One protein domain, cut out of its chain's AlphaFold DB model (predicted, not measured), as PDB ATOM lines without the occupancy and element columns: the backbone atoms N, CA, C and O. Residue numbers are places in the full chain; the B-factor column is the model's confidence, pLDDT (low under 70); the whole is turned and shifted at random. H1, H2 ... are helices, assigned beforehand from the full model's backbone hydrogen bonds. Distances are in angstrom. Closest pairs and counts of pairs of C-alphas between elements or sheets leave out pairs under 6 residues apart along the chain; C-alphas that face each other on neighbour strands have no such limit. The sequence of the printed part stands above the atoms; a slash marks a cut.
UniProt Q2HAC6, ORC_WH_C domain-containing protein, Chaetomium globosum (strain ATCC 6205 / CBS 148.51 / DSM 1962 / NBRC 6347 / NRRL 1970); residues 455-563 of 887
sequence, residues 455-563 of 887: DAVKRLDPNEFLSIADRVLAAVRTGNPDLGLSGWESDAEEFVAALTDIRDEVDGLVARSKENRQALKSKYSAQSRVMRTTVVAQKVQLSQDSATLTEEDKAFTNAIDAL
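This is residues 455 to 563 of the 887 residues of the protein "ORC_WH_C domain-containing protein" of Chaetomium globosum (strain ATCC 6205 / CBS 148.51 / DSM 1962 / NBRC 6347 / NRRL 1970) (UniProt Q2HAC6). Picture a long helical hairpin of H2 and H3, with H5 packed on H3 so that three helices run at shallow tilts to each other, and the short H1 beside the end of H5. A fourth longer helix, H4, lies far off at one end of the elongated whole and touches no helix, while the loop of residues 479 to 492 makes the opposite end. The printed part has 109 residues, with five named helices in the order H1, H2, H3, H4, H5 and no named strand; its class is all helix. It is loose, with a radius of gyration of the C-alphas of 17.2 A, and spans 52 by 34 by 20 A.

Start at H1, residues 455 to 458, and look across to H5, residues 551 to 563: they only just touch, with 3 pairs of C-alphas within 8 A, the closest those of Lys 458 and Ile 560 at 6.4 A, and H5 takes part with residues 560 to 561 alone. H1 is apart from H2, residues 462 to 478, but only just, their closest C-alphas being 8.4 A apart. Next find H3, residues 493 to 515, which forms a helical hairpin with H2: they touch, the closest C-alphas being those of Leu 466 and Arg 503 at 6.1 A, and run opposite ways at a shallow tilt of 28 degrees. H3 also touches H5, closest at the C-alphas of Ile 502 and Ala 559, 6.1 A apart, opposite ways at a shallow tilt of 23 degrees. H2 and H5 are close but not clearly touching, with the C-alphas of Pro 462 and Phe 556 closest at 7.9 A. H4, residues 535 to 547, is apart from H1, H2, H3 and H5. In H2, H3, H4 and H5 every O i to N i+4 pair is within hydrogen-bond range; H1 is too short for such a pair.

Find C-alpha 455 at (21.215, -12.815, 27.610), where H1 begins; it ends at residue 458, 5.0 A on. H2 runs 24.3 A from residue 462 to residue 478. H3, the longest, goes from C-alpha 493 at (26.793, -37.607, 17.949) to residue 515, 33.2 A away. H4, residues 535 to 547, and H5, residues 551 to 563, are each 18.5 A long, and H5 ends at C-alpha 563, (27.362, -23.613, 25.254).

The two C-alphas farthest apart are those of Gly 484 and Val 536, 52.6 A. The printed part has no cut. The links H2 to H3 and H3 to H4 are long, with 14 and 19 residues; H1 to H2 and H4 to H5 are tight. Mean pLDDT of the printed part is 80.8, and residues 525 to 547, which include H4, are under 70 in this model.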
ATOM      1  N   ASP A 455      21.197 -13.286  26.224       80.94
ATOM      2  CA  ASP A 455      21.215 -12.815  27.610       80.94
ATOM      3  C   ASP A 455      20.716 -13.884  28.586       80.94
ATOM      4  O   ASP A 455      21.237 -13.980  29.696       80.94
ATOM      5  N   ALA A 456      19.706 -14.671  28.202       83.81
ATOM      6  CA  ALA A 456      19.181 -15.747  29.036       83.81
ATOM      7  C   ALA A 456      20.246 -16.827  29.282       83.81
ATOM      8  O   ALA A 456      20.458 -17.212  30.428       83.81
ATOM      9  N   VAL A 457      20.976 -17.241  28.237       84.94
ATOM     10  CA  VAL A 457      22.082 -18.209  28.351       84.94
ATOM     11  C   VAL A 457      23.246 -17.630  29.160       84.94
ATOM     12  O   VAL A 457      23.789 -18.298  30.040       84.94
ATOM     13  N   LYS A 458      23.604 -16.360  28.940       85.25
ATOM     14  CA  LYS A 458      24.689 -15.695  29.684       85.25
ATOM     15  C   LYS A 458      24.407 -15.550  31.182       85.25
ATOM     16  O   LYS A 458      25.344 -15.447  31.975       85.25
ATOM     17  N   ARG A 459      23.131 -15.516  31.579       82.88
ATOM     18  CA  ARG A 459      22.688 -15.338  32.972       82.88
ATOM     19  C   ARG A 459      22.522 -16.645  33.747       82.88
ATOM     20  O   ARG A 459      22.141 -16.570  34.909       82.88
ATOM     21  N   LEU A 460      22.805 -17.796  33.140       84.88
ATOM     22  CA  LEU A 460      22.624 -19.091  33.790       84.88
ATOM     23  C   LEU A 460      23.524 -19.251  35.015       84.88
ATOM     24  O   LEU A 460      24.739 -19.035  34.958       84.88
ATOM     25  N   ASP A 461      22.918 -19.703  36.109       84.88
ATOM     26  CA  ASP A 461      23.651 -20.196  37.268       84.88
ATOM     27  C   ASP A 461      24.170 -21.626  37.007       84.88
ATOM     28  O   ASP A 461      23.571 -22.368  36.226       84.88
ATOM     29  N   PRO A 462      25.242 -22.085  37.681       86.44
ATOM     30  CA  PRO A 462      25.855 -23.389  37.398       86.44
ATOM     31  C   PRO A 462      24.893 -24.584  37.517       86.44
ATOM     32  O   PRO A 462      24.951 -25.516  36.723       86.44
ATOM     33  N   ASN A 463      23.967 -24.555  38.481       87.12
ATOM     34  CA  ASN A 463      22.970 -25.620  38.634       87.12
ATOM     35  C   ASN A 463      21.897 -25.573  37.533       87.12
ATOM     36  O   ASN A 463      21.419 -26.617  37.093       87.12
ATOM     37  N   GLU A 464      21.509 -24.371  37.093       87.56
ATOM     38  CA  GLU A 464      20.575 -24.204  35.977       87.56
ATOM     39  C   GLU A 464      21.223 -24.656  34.671       87.56
ATOM     40  O   GLU A 464      20.590 -25.371  33.903       87.56
ATOM     41  N   PHE A 465      22.502 -24.330  34.466       91.00
ATOM     42  CA  PHE A 465      23.305 -24.808  33.344       91.00
ATOM     43  C   PHE A 465      23.280 -26.337  33.244       91.00
ATOM     44  O   PHE A 465      22.911 -26.877  32.202       91.00
ATOM     45  N   LEU A 466      23.609 -27.038  34.338       91.69
ATOM     46  CA  LEU A 466      23.604 -28.505  34.371       91.69
ATOM     47  C   LEU A 466      22.204 -29.067  34.109       91.69
ATOM     48  O   LEU A 466      22.047 -29.971  33.291       91.69
ATOM     49  N   SER A 467      21.171 -28.479  34.722       91.94
ATOM     50  CA  SER A 467      19.785 -28.886  34.473       91.94
ATOM     51  C   SER A 467      19.372 -28.688  33.013       91.94
ATOM     52  O   SER A 467      18.619 -29.508  32.491       91.94
ATOM     53  N   ILE A 468      19.807 -27.610  32.361       91.50
ATOM     54  CA  ILE A 468      19.509 -27.346  30.951       91.50
ATOM     55  C   ILE A 468      20.238 -28.349  30.068       91.50
ATOM     56  O   ILE A 468      19.594 -28.950  29.213       91.50
ATOM     57  N   ALA A 469      21.533 -28.575  30.300       92.25
ATOM     58  CA  ALA A 469      22.310 -29.567  29.564       92.25
ATOM     59  C   ALA A 469      21.671 -30.963  29.673       92.25
ATOM     60  O   ALA A 469      21.451 -31.613  28.654       92.25
ATOM     61  N   ASP A 470      21.260 -31.375  30.877       93.31
ATOM     62  CA  ASP A 470      20.557 -32.643  31.108       93.31
ATOM     63  C   ASP A 470      19.220 -32.726  30.365       93.31
ATOM     64  O   ASP A 470      18.926 -33.740  29.727       93.31
ATOM     65  N   ARG A 471      18.403 -31.663  30.408       92.94
ATOM     66  CA  ARG A 471      17.123 -31.621  29.684       92.94
ATOM     67  C   ARG A 471      17.315 -31.677  28.171       92.94
ATOM     68  O   ARG A 471      16.543 -32.350  27.495       92.94
ATOM     69  N   VAL A 472      18.323 -30.988  27.644       92.88
ATOM     70  CA  VAL A 472      18.644 -30.965  26.210       92.88
ATOM     71  C   VAL A 472      19.153 -32.335  25.751       92.88
ATOM     72  O   VAL A 472      18.659 -32.856  24.754       92.88
ATOM     73  N   LEU A 473      20.053 -32.971  26.510       93.00
ATOM     74  CA  LEU A 473      20.510 -34.339  26.238       93.00
ATOM     75  C   LEU A 473      19.350 -35.344  26.290       93.00
ATOM     76  O   LEU A 473      19.224 -36.196  25.410       93.00
ATOM     77  N   ALA A 474      18.464 -35.231  27.285       93.19
ATOM     78  CA  ALA A 474      17.270 -36.066  27.371       93.19
ATOM     79  C   ALA A 474      16.331 -35.855  26.171       93.19
ATOM     80  O   ALA A 474      15.848 -36.837  25.611       93.19
ATOM     81  N   ALA A 475      16.132 -34.608  25.734       91.81
ATOM     82  CA  ALA A 475      15.293 -34.273  24.584       91.81
ATOM     83  C   ALA A 475      15.805 -34.899  23.275       91.81
ATOM     84  O   ALA A 475      15.011 -35.434  22.504       91.81
ATOM     85  N   VAL A 476      17.125 -34.909  23.045       92.25
ATOM     86  CA  VAL A 476      17.731 -35.580  21.876       92.25
ATOM     87  C   VAL A 476      17.503 -37.097  21.917       92.25
ATOM     88  O   VAL A 476      17.243 -37.713  20.882       92.25
ATOM     89  N   ARG A 477      17.563 -37.702  23.110       90.56
ATOM     90  CA  ARG A 477      17.379 -39.150  23.309       90.56
ATOM     91  C   ARG A 477      15.937 -39.602  23.138       90.56
ATOM     92  O   ARG A 477      15.684 -40.608  22.483       90.56
ATOM     93  N   THR A 478      14.991 -38.898  23.755       88.69
ATOM     94  CA  THR A 478      13.579 -39.303  23.742       88.69
ATOM     95  C   THR A 478      12.845 -38.816  22.501       88.69
ATOM     96  O   THR A 478      11.865 -39.437  22.093       88.69
ATOM     97  N   GLY A 479      13.299 -37.709  21.910       89.56
ATOM     98  CA  GLY A 479      12.535 -36.974  20.914       89.56
ATOM     99  C   GLY A 479      11.233 -36.418  21.492       89.56
ATOM    100  O   GLY A 479      11.065 -36.288  22.710       89.56
ATOM    101  N   ASN A 480      10.290 -36.113  20.599       86.94
ATOM    102  CA  ASN A 480       8.979 -35.590  20.953       86.94
ATOM    103  C   ASN A 480       7.876 -36.275  20.126       86.94
ATOM    104  O   ASN A 480       7.732 -35.965  18.936       86.94
ATOM    105  N   PRO A 481       7.063 -37.161  20.737       83.00
ATOM    106  CA  PRO A 481       6.024 -37.889  20.018       83.00
ATOM    107  C   PRO A 481       4.925 -36.966  19.477       83.00
ATOM    108  O   PRO A 481       4.425 -37.223  18.386       83.00
ATOM    109  N   ASP A 482       4.609 -35.857  20.160       79.81
ATOM    110  CA  ASP A 482       3.584 -34.901  19.709       79.81
ATOM    111  C   ASP A 482       3.971 -34.227  18.384       79.81
ATOM    112  O   ASP A 482       3.104 -33.846  17.603       79.81
ATOM    113  N   LEU A 483       5.276 -34.071  18.132       84.56
ATOM    114  CA  LEU A 483       5.824 -33.530  16.883       84.56
ATOM    115  C   LEU A 483       6.128 -34.621  15.844       84.56
ATOM    116  O   LEU A 483       6.528 -34.305  14.723       84.56
ATOM    117  N   GLY A 484       5.965 -35.898  16.201       83.06
ATOM    118  CA  GLY A 484       6.412 -37.024  15.381       83.06
ATOM    119  C   GLY A 484       7.935 -37.091  15.233       83.06
ATOM    120  O   GLY A 484       8.420 -37.540  14.196       83.06
ATOM    121  N   LEU A 485       8.680 -36.607  16.234       87.69
ATOM    122  CA  LEU A 485      10.139 -36.686  16.305       87.69
ATOM    123  C   LEU A 485      10.545 -37.904  17.139       87.69
ATOM    124  O   LEU A 485      10.297 -37.939  18.345       87.69
ATOM    125  N   SER A 486      11.205 -38.879  16.519       88.94
ATOM    126  CA  SER A 486      11.936 -39.923  17.242       88.94
ATOM    127  C   SER A 486      13.235 -39.364  17.823       88.94
ATOM    128  O   SER A 486      13.728 -38.347  17.339       88.94
ATOM    129  N   GLY A 487      13.815 -40.037  18.821       89.25
ATOM    130  CA  GLY A 487      15.170 -39.723  19.284       89.25
ATOM    131  C   GLY A 487      16.182 -39.750  18.133       89.25
ATOM    132  O   GLY A 487      16.068 -40.582  17.232       89.25
ATOM    133  N   TRP A 488      17.140 -38.822  18.152       92.75
ATOM    134  CA  TRP A 488      18.116 -38.617  17.068       92.75
ATOM    135  C   TRP A 488      19.565 -38.555  17.568       92.75
ATOM    136  O   TRP A 488      20.417 -37.915  16.959       92.75
ATOM    137  N   GLU A 489      19.857 -39.231  18.680       87.56
ATOM    138  CA  GLU A 489      21.198 -39.267  19.283       87.56
ATOM    139  C   GLU A 489      22.278 -39.734  18.288       87.56
ATOM    140  O   GLU A 489      23.360 -39.157  18.268       87.56
ATOM    141  N   SER A 490      21.956 -40.681  17.396       87.50
ATOM    142  CA  SER A 490      22.852 -41.151  16.324       87.50
ATOM    143  C   SER A 490      23.155 -40.100  15.257       87.50
ATOM    144  O   SER A 490      24.231 -40.101  14.671       87.50
ATOM    145  N   ASP A 491      22.211 -39.203  14.977       86.69
ATOM    146  CA  ASP A 491      22.378 -38.176  13.942       86.69
ATOM    147  C   ASP A 491      23.138 -36.957  14.486       86.69
ATOM    148  O   ASP A 491      23.620 -36.126  13.721       86.69
ATOM    149  N   ALA A 492      23.204 -36.821  15.814       88.31
ATOM    150  CA  ALA A 492      23.758 -35.673  16.521       88.31
ATOM    151  C   ALA A 492      24.911 -36.062  17.463       88.31
ATOM    152  O   ALA A 492      25.107 -35.407  18.487       88.31
ATOM    153  N   GLU A 493      25.687 -37.098  17.121       90.19
ATOM    154  CA  GLU A 493      26.793 -37.607  17.949       90.19
ATOM    155  C   GLU A 493      27.789 -36.505  18.346       90.19
ATOM    156  O   GLU A 493      28.144 -36.391  19.518       90.19
ATOM    157  N   GLU A 494      28.184 -35.643  17.403       91.06
ATOM    158  CA  GLU A 494      29.115 -34.535  17.663       91.06
ATOM    159  C   GLU A 494      28.540 -33.521  18.663       91.06
ATOM    160  O   GLU A 494      29.228 -33.090  19.589       91.06
ATOM    161  N   PHE A 495      27.259 -33.171  18.520       90.94
ATOM    162  CA  PHE A 495      26.579 -32.252  19.432       90.94
ATOM    163  C   PHE A 495      26.424 -32.852  20.832       90.94
ATOM    164  O   PHE A 495      26.675 -32.172  21.826       90.94
ATOM    165  N   VAL A 496      26.028 -34.125  20.913       92.56
ATOM    166  CA  VAL A 496      25.843 -34.844  22.180       92.56
ATOM    167  C   VAL A 496      27.174 -34.994  22.911       92.56
ATOM    168  O   VAL A 496      27.226 -34.734  24.114       92.56
ATOM    169  N   ALA A 497      28.250 -35.343  22.202       93.25
ATOM    170  CA  ALA A 497      29.595 -35.418  22.767       93.25
ATOM    171  C   ALA A 497      30.049 -34.050  23.298       93.25
ATOM    172  O   ALA A 497      30.350 -33.928  24.483       93.25
ATOM    173  N   ALA A 498      29.977 -33.002  22.469       93.94
ATOM    174  CA  ALA A 498      30.381 -31.655  22.864       93.94
ATOM    175  C   ALA A 498      29.584 -31.124  24.070       93.94
ATOM    176  O   ALA A 498      30.157 -30.524  24.977       93.94
ATOM    177  N   LEU A 499      28.265 -31.349  24.116       93.00
ATOM    178  CA  LEU A 499      27.435 -30.917  25.242       93.00
ATOM    179  C   LEU A 499      27.736 -31.712  26.523       93.00
ATOM    180  O   LEU A 499      27.704 -31.136  27.611       93.00
ATOM    181  N   THR A 500      28.036 -33.007  26.401       94.00
ATOM    182  CA  THR A 500      28.412 -33.860  27.540       94.00
ATOM    183  C   THR A 500      29.757 -33.430  28.121       94.00
ATOM    184  O   THR A 500      29.857 -33.261  29.333       94.00
ATOM    185  N   ASP A 501      30.744 -33.142  27.272       94.25
ATOM    186  CA  ASP A 501      32.060 -32.662  27.703       94.25
ATOM    187  C   ASP A 501      31.950 -31.340  28.482       94.25
ATOM    188  O   ASP A 501      32.494 -31.212  29.583       94.25
ATOM    189  N   ILE A 502      31.185 -30.369  27.960       93.00
ATOM    190  CA  ILE A 502      30.977 -29.074  28.631       93.00
ATOM    191  C   ILE A 502      30.216 -29.263  29.957       93.00
ATOM    192  O   ILE A 502      30.534 -28.629  30.965       93.00
ATOM    193  N   ARG A 503      29.198 -30.132  29.981       94.56
ATOM    194  CA  ARG A 503      28.429 -30.450  31.192       94.56
ATOM    195  C   ARG A 503      29.324 -31.038  32.283       94.56
ATOM    196  O   ARG A 503      29.262 -30.574  33.422       94.56
ATOM    197  N   ASP A 504      30.142 -32.028  31.946       92.44
ATOM    198  CA  ASP A 504      31.002 -32.720  32.905       92.44
ATOM    199  C   ASP A 504      32.135 -31.801  33.407       92.44
ATOM    200  O   ASP A 504      32.501 -31.849  34.587       92.44
ATOM    201  N   GLU A 505      32.625 -30.879  32.567       92.25
ATOM    202  CA  GLU A 505      33.533 -29.805  32.991       92.25
ATOM    203  C   GLU A 505      32.891 -28.910  34.068       92.25
ATOM    204  O   GLU A 505      33.511 -28.634  35.104       92.25
ATOM    205  N   VAL A 506      31.638 -28.485  33.863       89.75
ATOM    206  CA  VAL A 506      30.902 -27.640  34.820       89.75
ATOM    207  C   VAL A 506      30.567 -28.397  36.106       89.75
ATOM    208  O   VAL A 506      30.718 -27.826  37.188       89.75
ATOM    209  N   ASP A 507      30.186 -29.672  36.038       91.12
ATOM    210  CA  ASP A 507      29.939 -30.487  37.237       91.12
ATOM    211  C   ASP A 507      31.219 -30.633  38.082       91.12
ATOM    212  O   ASP A 507      31.217 -30.411  39.300       91.12
ATOM    213  N   GLY A 508      32.361 -30.851  37.420       89.62
ATOM    214  CA  GLY A 508      33.677 -30.847  38.058       89.62
ATOM    215  C   GLY A 508      34.071 -29.492  38.666       89.62
ATOM    216  O   GLY A 508      34.728 -29.444  39.711       89.62
ATOM    217  N   LEU A 509      33.685 -28.366  38.053       87.88
ATOM    218  CA  LEU A 509      33.867 -27.023  38.629       87.88
ATOM    219  C   LEU A 509      32.987 -26.810  39.868       87.88
ATOM    220  O   LEU A 509      33.471 -26.323  40.890       87.88
ATOM    221  N   VAL A 510      31.719 -27.228  39.824       86.88
ATOM    222  CA  VAL A 510      30.785 -27.117  40.957       86.88
ATOM    223  C   VAL A 510      31.253 -27.958  42.149       86.88
ATOM    224  O   VAL A 510      31.167 -27.501  43.292       86.88
ATOM    225  N   ALA A 511      31.782 -29.162  41.907       86.12
ATOM    226  CA  ALA A 511      32.342 -30.015  42.954       86.12
ATOM    227  C   ALA A 511      33.541 -29.354  43.665       86.12
ATOM    228  O   ALA A 511      33.555 -29.278  44.895       86.12
ATOM    229  N   ARG A 512      34.492 -28.798  42.901       84.25
ATOM    230  CA  ARG A 512      35.671 -28.080  43.433       84.25
ATOM    231  C   ARG A 512      35.295 -26.802  44.187       84.25
ATOM    232  O   ARG A 512      35.809 -26.535  45.271       84.25
ATOM    233  N   SER A 513      34.326 -26.052  43.671       80.56
ATOM    234  CA  SER A 513      33.854 -24.810  44.290       80.56
ATOM    235  C   SER A 513      33.175 -25.055  45.653       80.56
ATOM    236  O   SER A 513      33.385 -24.302  46.612       80.56
ATOM    237  N   LYS A 514      32.432 -26.169  45.789       80.75
ATOM    238  CA  LYS A 514      31.845 -26.619  47.069       80.75
ATOM    239  C   LYS A 514      32.909 -26.971  48.109       80.75
ATOM    240  O   LYS A 514      32.734 -26.637  49.281       80.75
ATOM    241  N   GLU A 515      34.003 -27.605  47.693       78.19
ATOM    242  CA  GLU A 515      35.142 -27.924  48.562       78.19
ATOM    243  C   GLU A 515      35.843 -26.645  49.057       78.19
ATOM    244  O   GLU A 515      36.129 -26.502  50.247       78.19
ATOM    245  N   ASN A 516      35.977 -25.653  48.172       74.56
ATOM    246  CA  ASN A 516      36.594 -24.354  48.453       74.56
ATOM    247  C   ASN A 516      35.666 -23.340  49.167       74.56
ATOM    248  O   ASN A 516      36.109 -22.243  49.514       74.56
ATOM    249  N   ARG A 517      34.390 -23.689  49.422       71.81
ATOM    250  CA  ARG A 517      33.336 -22.816  49.999       71.81
ATOM    251  C   ARG A 517      33.173 -21.470  49.280       71.81
ATOM    252  O   ARG A 517      32.835 -20.463  49.909       71.81
ATOM    253  N   GLN A 518      33.401 -21.444  47.973       71.81
ATOM    254  CA  GLN A 518      33.173 -20.271  47.135       71.81
ATOM    255  C   GLN A 518      31.959 -20.510  46.235       71.81
ATOM    256  O   GLN A 518      31.549 -21.642  46.008       71.81
ATOM    257  N   ALA A 519      31.311 -19.429  45.806       74.56
ATOM    258  CA  ALA A 519      30.192 -19.506  44.875       74.56
ATOM    259  C   ALA A 519      30.707 -19.149  43.482       74.56
ATOM    260  O   ALA A 519      31.154 -18.017  43.293       74.56
ATOM    261  N   LEU A 520      30.624 -20.106  42.556       79.62
ATOM    262  CA  LEU A 520      31.000 -19.947  41.153       79.62
ATOM    263  C   LEU A 520      30.122 -18.876  40.490       79.62
ATOM    264  O   LEU A 520      28.894 -18.910  40.615       79.62
ATOM    265  N   LYS A 521      30.741 -17.914  39.808       78.38
ATOM    266  CA  LYS A 521      30.055 -16.800  39.143       78.38
ATOM    267  C   LYS A 521      30.580 -16.623  37.730       78.38
ATOM    268  O   LYS A 521      31.778 -16.665  37.490       78.38
ATOM    269  N   SER A 522      29.683 -16.341  36.791       81.12
ATOM    270  CA  SER A 522      30.083 -15.940  35.443       81.12
ATOM    271  C   SER A 522      30.451 -14.455  35.391       81.12
ATOM    272  O   SER A 522      29.937 -13.631  36.157       81.12
ATOM    273  N   LYS A 523      31.273 -14.079  34.407       78.56
ATOM    274  CA  LYS A 523      31.556 -12.673  34.060       78.56
ATOM    275  C   LYS A 523      30.283 -11.854  33.786       78.56
ATOM    276  O   LYS A 523      30.260 -10.641  34.002       78.56
ATOM    277  N   TYR A 524      29.223 -12.509  33.322       75.06
ATOM    278  CA  TYR A 524      27.950 -11.894  32.948       75.06
ATOM    279  C   TYR A 524      27.013 -11.657  34.148       75.06
ATOM    280  O   TYR A 524      26.153 -10.778  34.091       75.06
ATOM    281  N   SER A 525      27.228 -12.348  35.274       67.81
ATOM    282  CA  SER A 525      26.434 -12.186  36.504       67.81
ATOM    283  C   SER A 525      26.440 -10.735  37.026       67.81
ATOM    284  O   SER A 525      25.408 -10.207  37.447       67.81
ATOM    285  N   ALA A 526      27.573 -10.030  36.897       59.53
ATOM    286  CA  ALA A 526      27.718  -8.628  37.301       59.53
ATOM    287  C   ALA A 526      26.959  -7.637  36.394       59.53
ATOM    288  O   ALA A 526      26.473  -6.614  36.874       59.53
ATOM    289  N   GLN A 527      26.799  -7.940  35.099       59.22
ATOM    290  CA  GLN A 527      26.152  -7.047  34.123       59.22
ATOM    291  C   GLN A 527      24.649  -6.865  34.386       59.22
ATOM    292  O   GLN A 527      24.099  -5.806  34.090       59.22
ATOM    293  N   SER A 528      24.000  -7.848  35.016       51.16
ATOM    294  CA  SER A 528      22.566  -7.824  35.341       51.16
ATOM    295  C   SER A 528      22.200  -6.925  36.534       51.16
ATOM    296  O   SER A 528      21.060  -6.476  36.656       51.16
ATOM    297  N   ARG A 529      23.159  -6.640  37.427       51.25
ATOM    298  CA  ARG A 529      22.912  -5.988  38.728       51.25
ATOM    299  C   ARG A 529      23.114  -4.468  38.702       51.25
ATOM    300  O   ARG A 529      22.791  -3.785  39.674       51.25
ATOM    301  N   VAL A 530      23.656  -3.927  37.609       47.69
ATOM    302  CA  VAL A 530      24.091  -2.526  37.517       47.69
ATOM    303  C   VAL A 530      23.022  -1.661  36.841       47.69
ATOM    304  O   VAL A 530      23.070  -1.410  35.643       47.69
ATOM    305  N   MET A 531      22.085  -1.129  37.632       45.38
ATOM    306  CA  MET A 531      21.324   0.075  37.269       45.38
ATOM    307  C   MET A 531      22.020   1.303  37.872       45.38
ATOM    308  O   MET A 531      21.695   1.736  38.977       45.38
ATOM    309  N   ARG A 532      23.010   1.875  37.176       48.16
ATOM    310  CA  ARG A 532      23.556   3.207  37.508       48.16
ATOM    311  C   ARG A 532      23.295   4.180  36.367       48.16
ATOM    312  O   ARG A 532      23.285   3.801  35.206       48.16
ATOM    313  N   THR A 533      23.095   5.448  36.713       52.69
ATOM    314  CA  THR A 533      22.642   6.508  35.798       52.69
ATOM    315  C   THR A 533      23.705   7.001  34.810       52.69
ATOM    316  O   THR A 533      23.376   7.790  33.928       52.69
ATOM    317  N   THR A 534      24.971   6.569  34.920       61.25
ATOM    318  CA  THR A 534      26.070   7.044  34.059       61.25
ATOM    319  C   THR A 534      26.948   5.913  33.510       61.25
ATOM    320  O   THR A 534      27.431   5.047  34.240       61.25
ATOM    321  N   VAL A 535      27.219   5.981  32.200       59.00
ATOM    322  CA  VAL A 535      27.986   4.986  31.419       59.00
ATOM    323  C   VAL A 535      29.412   4.784  31.957       59.00
ATOM    324  O   VAL A 535      29.944   3.675  31.940       59.00
ATOM    325  N   VAL A 536      30.037   5.841  32.490       62.59
ATOM    326  CA  VAL A 536      31.405   5.785  33.037       62.59
ATOM    327  C   VAL A 536      31.455   4.987  34.343       62.59
ATOM    328  O   VAL A 536      32.335   4.147  34.509       62.59
ATOM    329  N   ALA A 537      30.488   5.187  35.245       58.88
ATOM    330  CA  ALA A 537      30.422   4.443  36.503       58.88
ATOM    331  C   ALA A 537      30.118   2.955  36.269       58.88
ATOM    332  O   ALA A 537      30.684   2.096  36.942       58.88
ATOM    333  N   GLN A 538      29.276   2.652  35.275       56.50
ATOM    334  CA  GLN A 538      28.987   1.283  34.852       56.50
ATOM    335  C   GLN A 538      30.241   0.585  34.301       56.50
ATOM    336  O   GLN A 538      30.548  -0.534  34.702       56.50
ATOM    337  N   LYS A 539      31.018   1.259  33.442       61.03
ATOM    338  CA  LYS A 539      32.245   0.698  32.855       61.03
ATOM    339  C   LYS A 539      33.340   0.437  33.895       61.03
ATOM    340  O   LYS A 539      33.984  -0.607  33.847       61.03
ATOM    341  N   VAL A 540      33.528   1.353  34.850       65.75
ATOM    342  CA  VAL A 540      34.509   1.189  35.940       65.75
ATOM    343  C   VAL A 540      34.134   0.010  36.842       65.75
ATOM    344  O   VAL A 540      34.997  -0.793  37.188       65.75
ATOM    345  N   GLN A 541      32.850  -0.157  37.157       60.88
ATOM    346  CA  GLN A 541      32.387  -1.269  37.984       60.88
ATOM    347  C   GLN A 541      32.526  -2.622  37.276       60.88
ATOM    348  O   GLN A 541      33.074  -3.549  37.857       60.88
ATOM    349  N   LEU A 542      32.153  -2.711  35.995       63.25
ATOM    350  CA  LEU A 542      32.364  -3.921  35.194       63.25
ATOM    351  C   LEU A 542      33.845  -4.306  35.103       63.25
ATOM    352  O   LEU A 542      34.175  -5.487  35.148       63.25
ATOM    353  N   SER A 543      34.741  -3.316  35.016       63.53
ATOM    354  CA  SER A 543      36.184  -3.574  35.022       63.53
ATOM    355  C   SER A 543      36.689  -4.091  36.376       63.53
ATOM    356  O   SER A 543      37.506  -5.009  36.395       63.53
ATOM    357  N   GLN A 544      36.158  -3.592  37.498       63.47
ATOM    358  CA  GLN A 544      36.483  -4.094  38.840       63.47
ATOM    359  C   GLN A 544      35.930  -5.504  39.070       63.47
ATOM    360  O   GLN A 544      36.684  -6.384  39.472       63.47
ATOM    361  N   ASP A 545      34.660  -5.740  38.737       61.88
ATOM    362  CA  ASP A 545      34.009  -7.043  38.905       61.88
ATOM    363  C   ASP A 545      34.684  -8.116  38.027       61.88
ATOM    364  O   ASP A 545      34.889  -9.245  38.470       61.88
ATOM    365  N   SER A 546      35.142  -7.754  36.819       63.31
ATOM    366  CA  SER A 546      35.918  -8.659  35.955       63.31
ATOM    367  C   SER A 546      37.321  -8.982  36.483       63.31
ATOM    368  O   SER A 546      37.847 -10.058  36.206       63.31
ATOM    369  N   ALA A 547      37.925  -8.076  37.258       61.72
ATOM    370  CA  ALA A 547      39.235  -8.275  37.872       61.72
ATOM    371  C   ALA A 547      39.168  -9.127  39.153       61.72
ATOM    372  O   ALA A 547      40.190  -9.648  39.590       61.72
ATOM    373  N   THR A 548      37.979  -9.285  39.745       71.44
ATOM    374  CA  THR A 548      37.741 -10.105  40.949       71.44
ATOM    375  C   THR A 548      37.373 -11.568  40.670       71.44
ATOM    376  O   THR A 548      37.140 -12.312  41.618       71.44
ATOM    377  N   LEU A 549      37.303 -11.984  39.399       75.75
ATOM    378  CA  LEU A 549      36.944 -13.355  39.007       75.75
ATOM    379  C   LEU A 549      38.093 -14.335  39.285       75.75
ATOM    380  O   LEU A 549      39.243 -14.077  38.916       75.75
ATOM    381  N   THR A 550      37.772 -15.474  39.898       80.88
ATOM    382  CA  THR A 550      38.713 -16.585  40.105       80.88
ATOM    383  C   THR A 550      39.009 -17.326  38.794       80.88
ATOM    384  O   THR A 550      38.330 -17.137  37.784       80.88
ATOM    385  N   GLU A 551      40.031 -18.188  38.776       80.69
ATOM    386  CA  GLU A 551      40.297 -19.049  37.611       80.69
ATOM    387  C   GLU A 551      39.132 -20.024  37.339       80.69
ATOM    388  O   GLU A 551      38.809 -20.283  36.182       80.69
ATOM    389  N   GLU A 552      38.437 -20.489  38.386       79.88
ATOM    390  CA  GLU A 552      37.224 -21.313  38.262       79.88
ATOM    391  C   GLU A 552      36.062 -20.519  37.629       79.88
ATOM    392  O   GLU A 552      35.368 -21.033  36.752       79.88
ATOM    393  N   ASP A 553      35.895 -19.242  37.989       82.19
ATOM    394  CA  ASP A 553      34.885 -18.344  37.401       82.19
ATOM    395  C   ASP A 553      35.148 -18.047  35.911       82.19
ATOM    396  O   ASP A 553      34.219 -17.919  35.102       82.19
ATOM    397  N   LYS A 554      36.426 -17.945  35.518       84.81
ATOM    398  CA  LYS A 554      36.825 -17.806  34.107       84.81
ATOM    399  C   LYS A 554      36.520 -19.078  33.319       84.81
ATOM    400  O   LYS A 554      35.974 -18.974  32.226       84.81
ATOM    401  N   ALA A 555      36.817 -20.252  33.881       86.19
ATOM    402  CA  ALA A 555      36.480 -21.535  33.264       86.19
ATOM    403  C   ALA A 555      34.960 -21.688  33.080       86.19
ATOM    404  O   ALA A 555      34.504 -22.023  31.991       86.19
ATOM    405  N   PHE A 556      34.160 -21.315  34.085       87.81
ATOM    406  CA  PHE A 556      32.700 -21.307  33.960       87.81
ATOM    407  C   PHE A 556      32.193 -20.321  32.898       87.81
ATOM    408  O   PHE A 556      31.266 -20.627  32.150       87.81
ATOM    409  N   THR A 557      32.819 -19.147  32.780       88.38
ATOM    410  CA  THR A 557      32.490 -18.187  31.716       88.38
ATOM    411  C   THR A 557      32.784 -18.773  30.329       88.38
ATOM    412  O   THR A 557      31.944 -18.656  29.441       88.38
ATOM    413  N   ASN A 558      33.916 -19.464  30.159       90.38
ATOM    414  CA  ASN A 558      34.245 -20.148  28.906       90.38
ATOM    415  C   ASN A 558      33.245 -21.272  28.587       90.38
ATOM    416  O   ASN A 558      32.875 -21.428  27.429       90.38
ATOM    417  N   ALA A 559      32.771 -22.013  29.593       89.44
ATOM    418  CA  ALA A 559      31.743 -23.040  29.414       89.44
ATOM    419  C   ALA A 559      30.394 -22.446  28.960       89.44
ATOM    420  O   ALA A 559      29.736 -23.013  28.089       89.44
ATOM    421  N   ILE A 560      30.003 -21.276  29.483       89.31
ATOM    422  CA  ILE A 560      28.824 -20.530  29.003       89.31
ATOM    423  C   ILE A 560      29.008 -20.087  27.549       89.31
ATOM    424  O   ILE A 560      28.102 -20.279  26.742       89.31
ATOM    425  N   ASP A 561      30.163 -19.516  27.202       90.44
ATOM    426  CA  ASP A 561      30.444 -19.073  25.831       90.44
ATOM    427  C   ASP A 561      30.493 -20.270  24.856       90.44
ATOM    428  O   ASP A 561      29.995 -20.183  23.731       90.44
ATOM    429  N   ALA A 562      31.019 -21.418  25.297       91.50
ATOM    430  CA  ALA A 562      31.028 -22.665  24.535       91.50
ATOM    431  C   ALA A 562      29.612 -23.222  24.324       91.50
ATOM    432  O   ALA A 562      29.269 -23.588  23.197       91.50
ATOM    433  N   LEU A 563      28.770 -23.229  25.367       90.06
ATOM    434  CA  LEU A 563      27.362 -23.613  25.254       90.06
ATOM    435  C   LEU A 563      26.616 -22.680  24.297       90.06
ATOM    436  O   LEU A 563      25.892 -23.158  23.428       90.06
TER     437      LEU A 563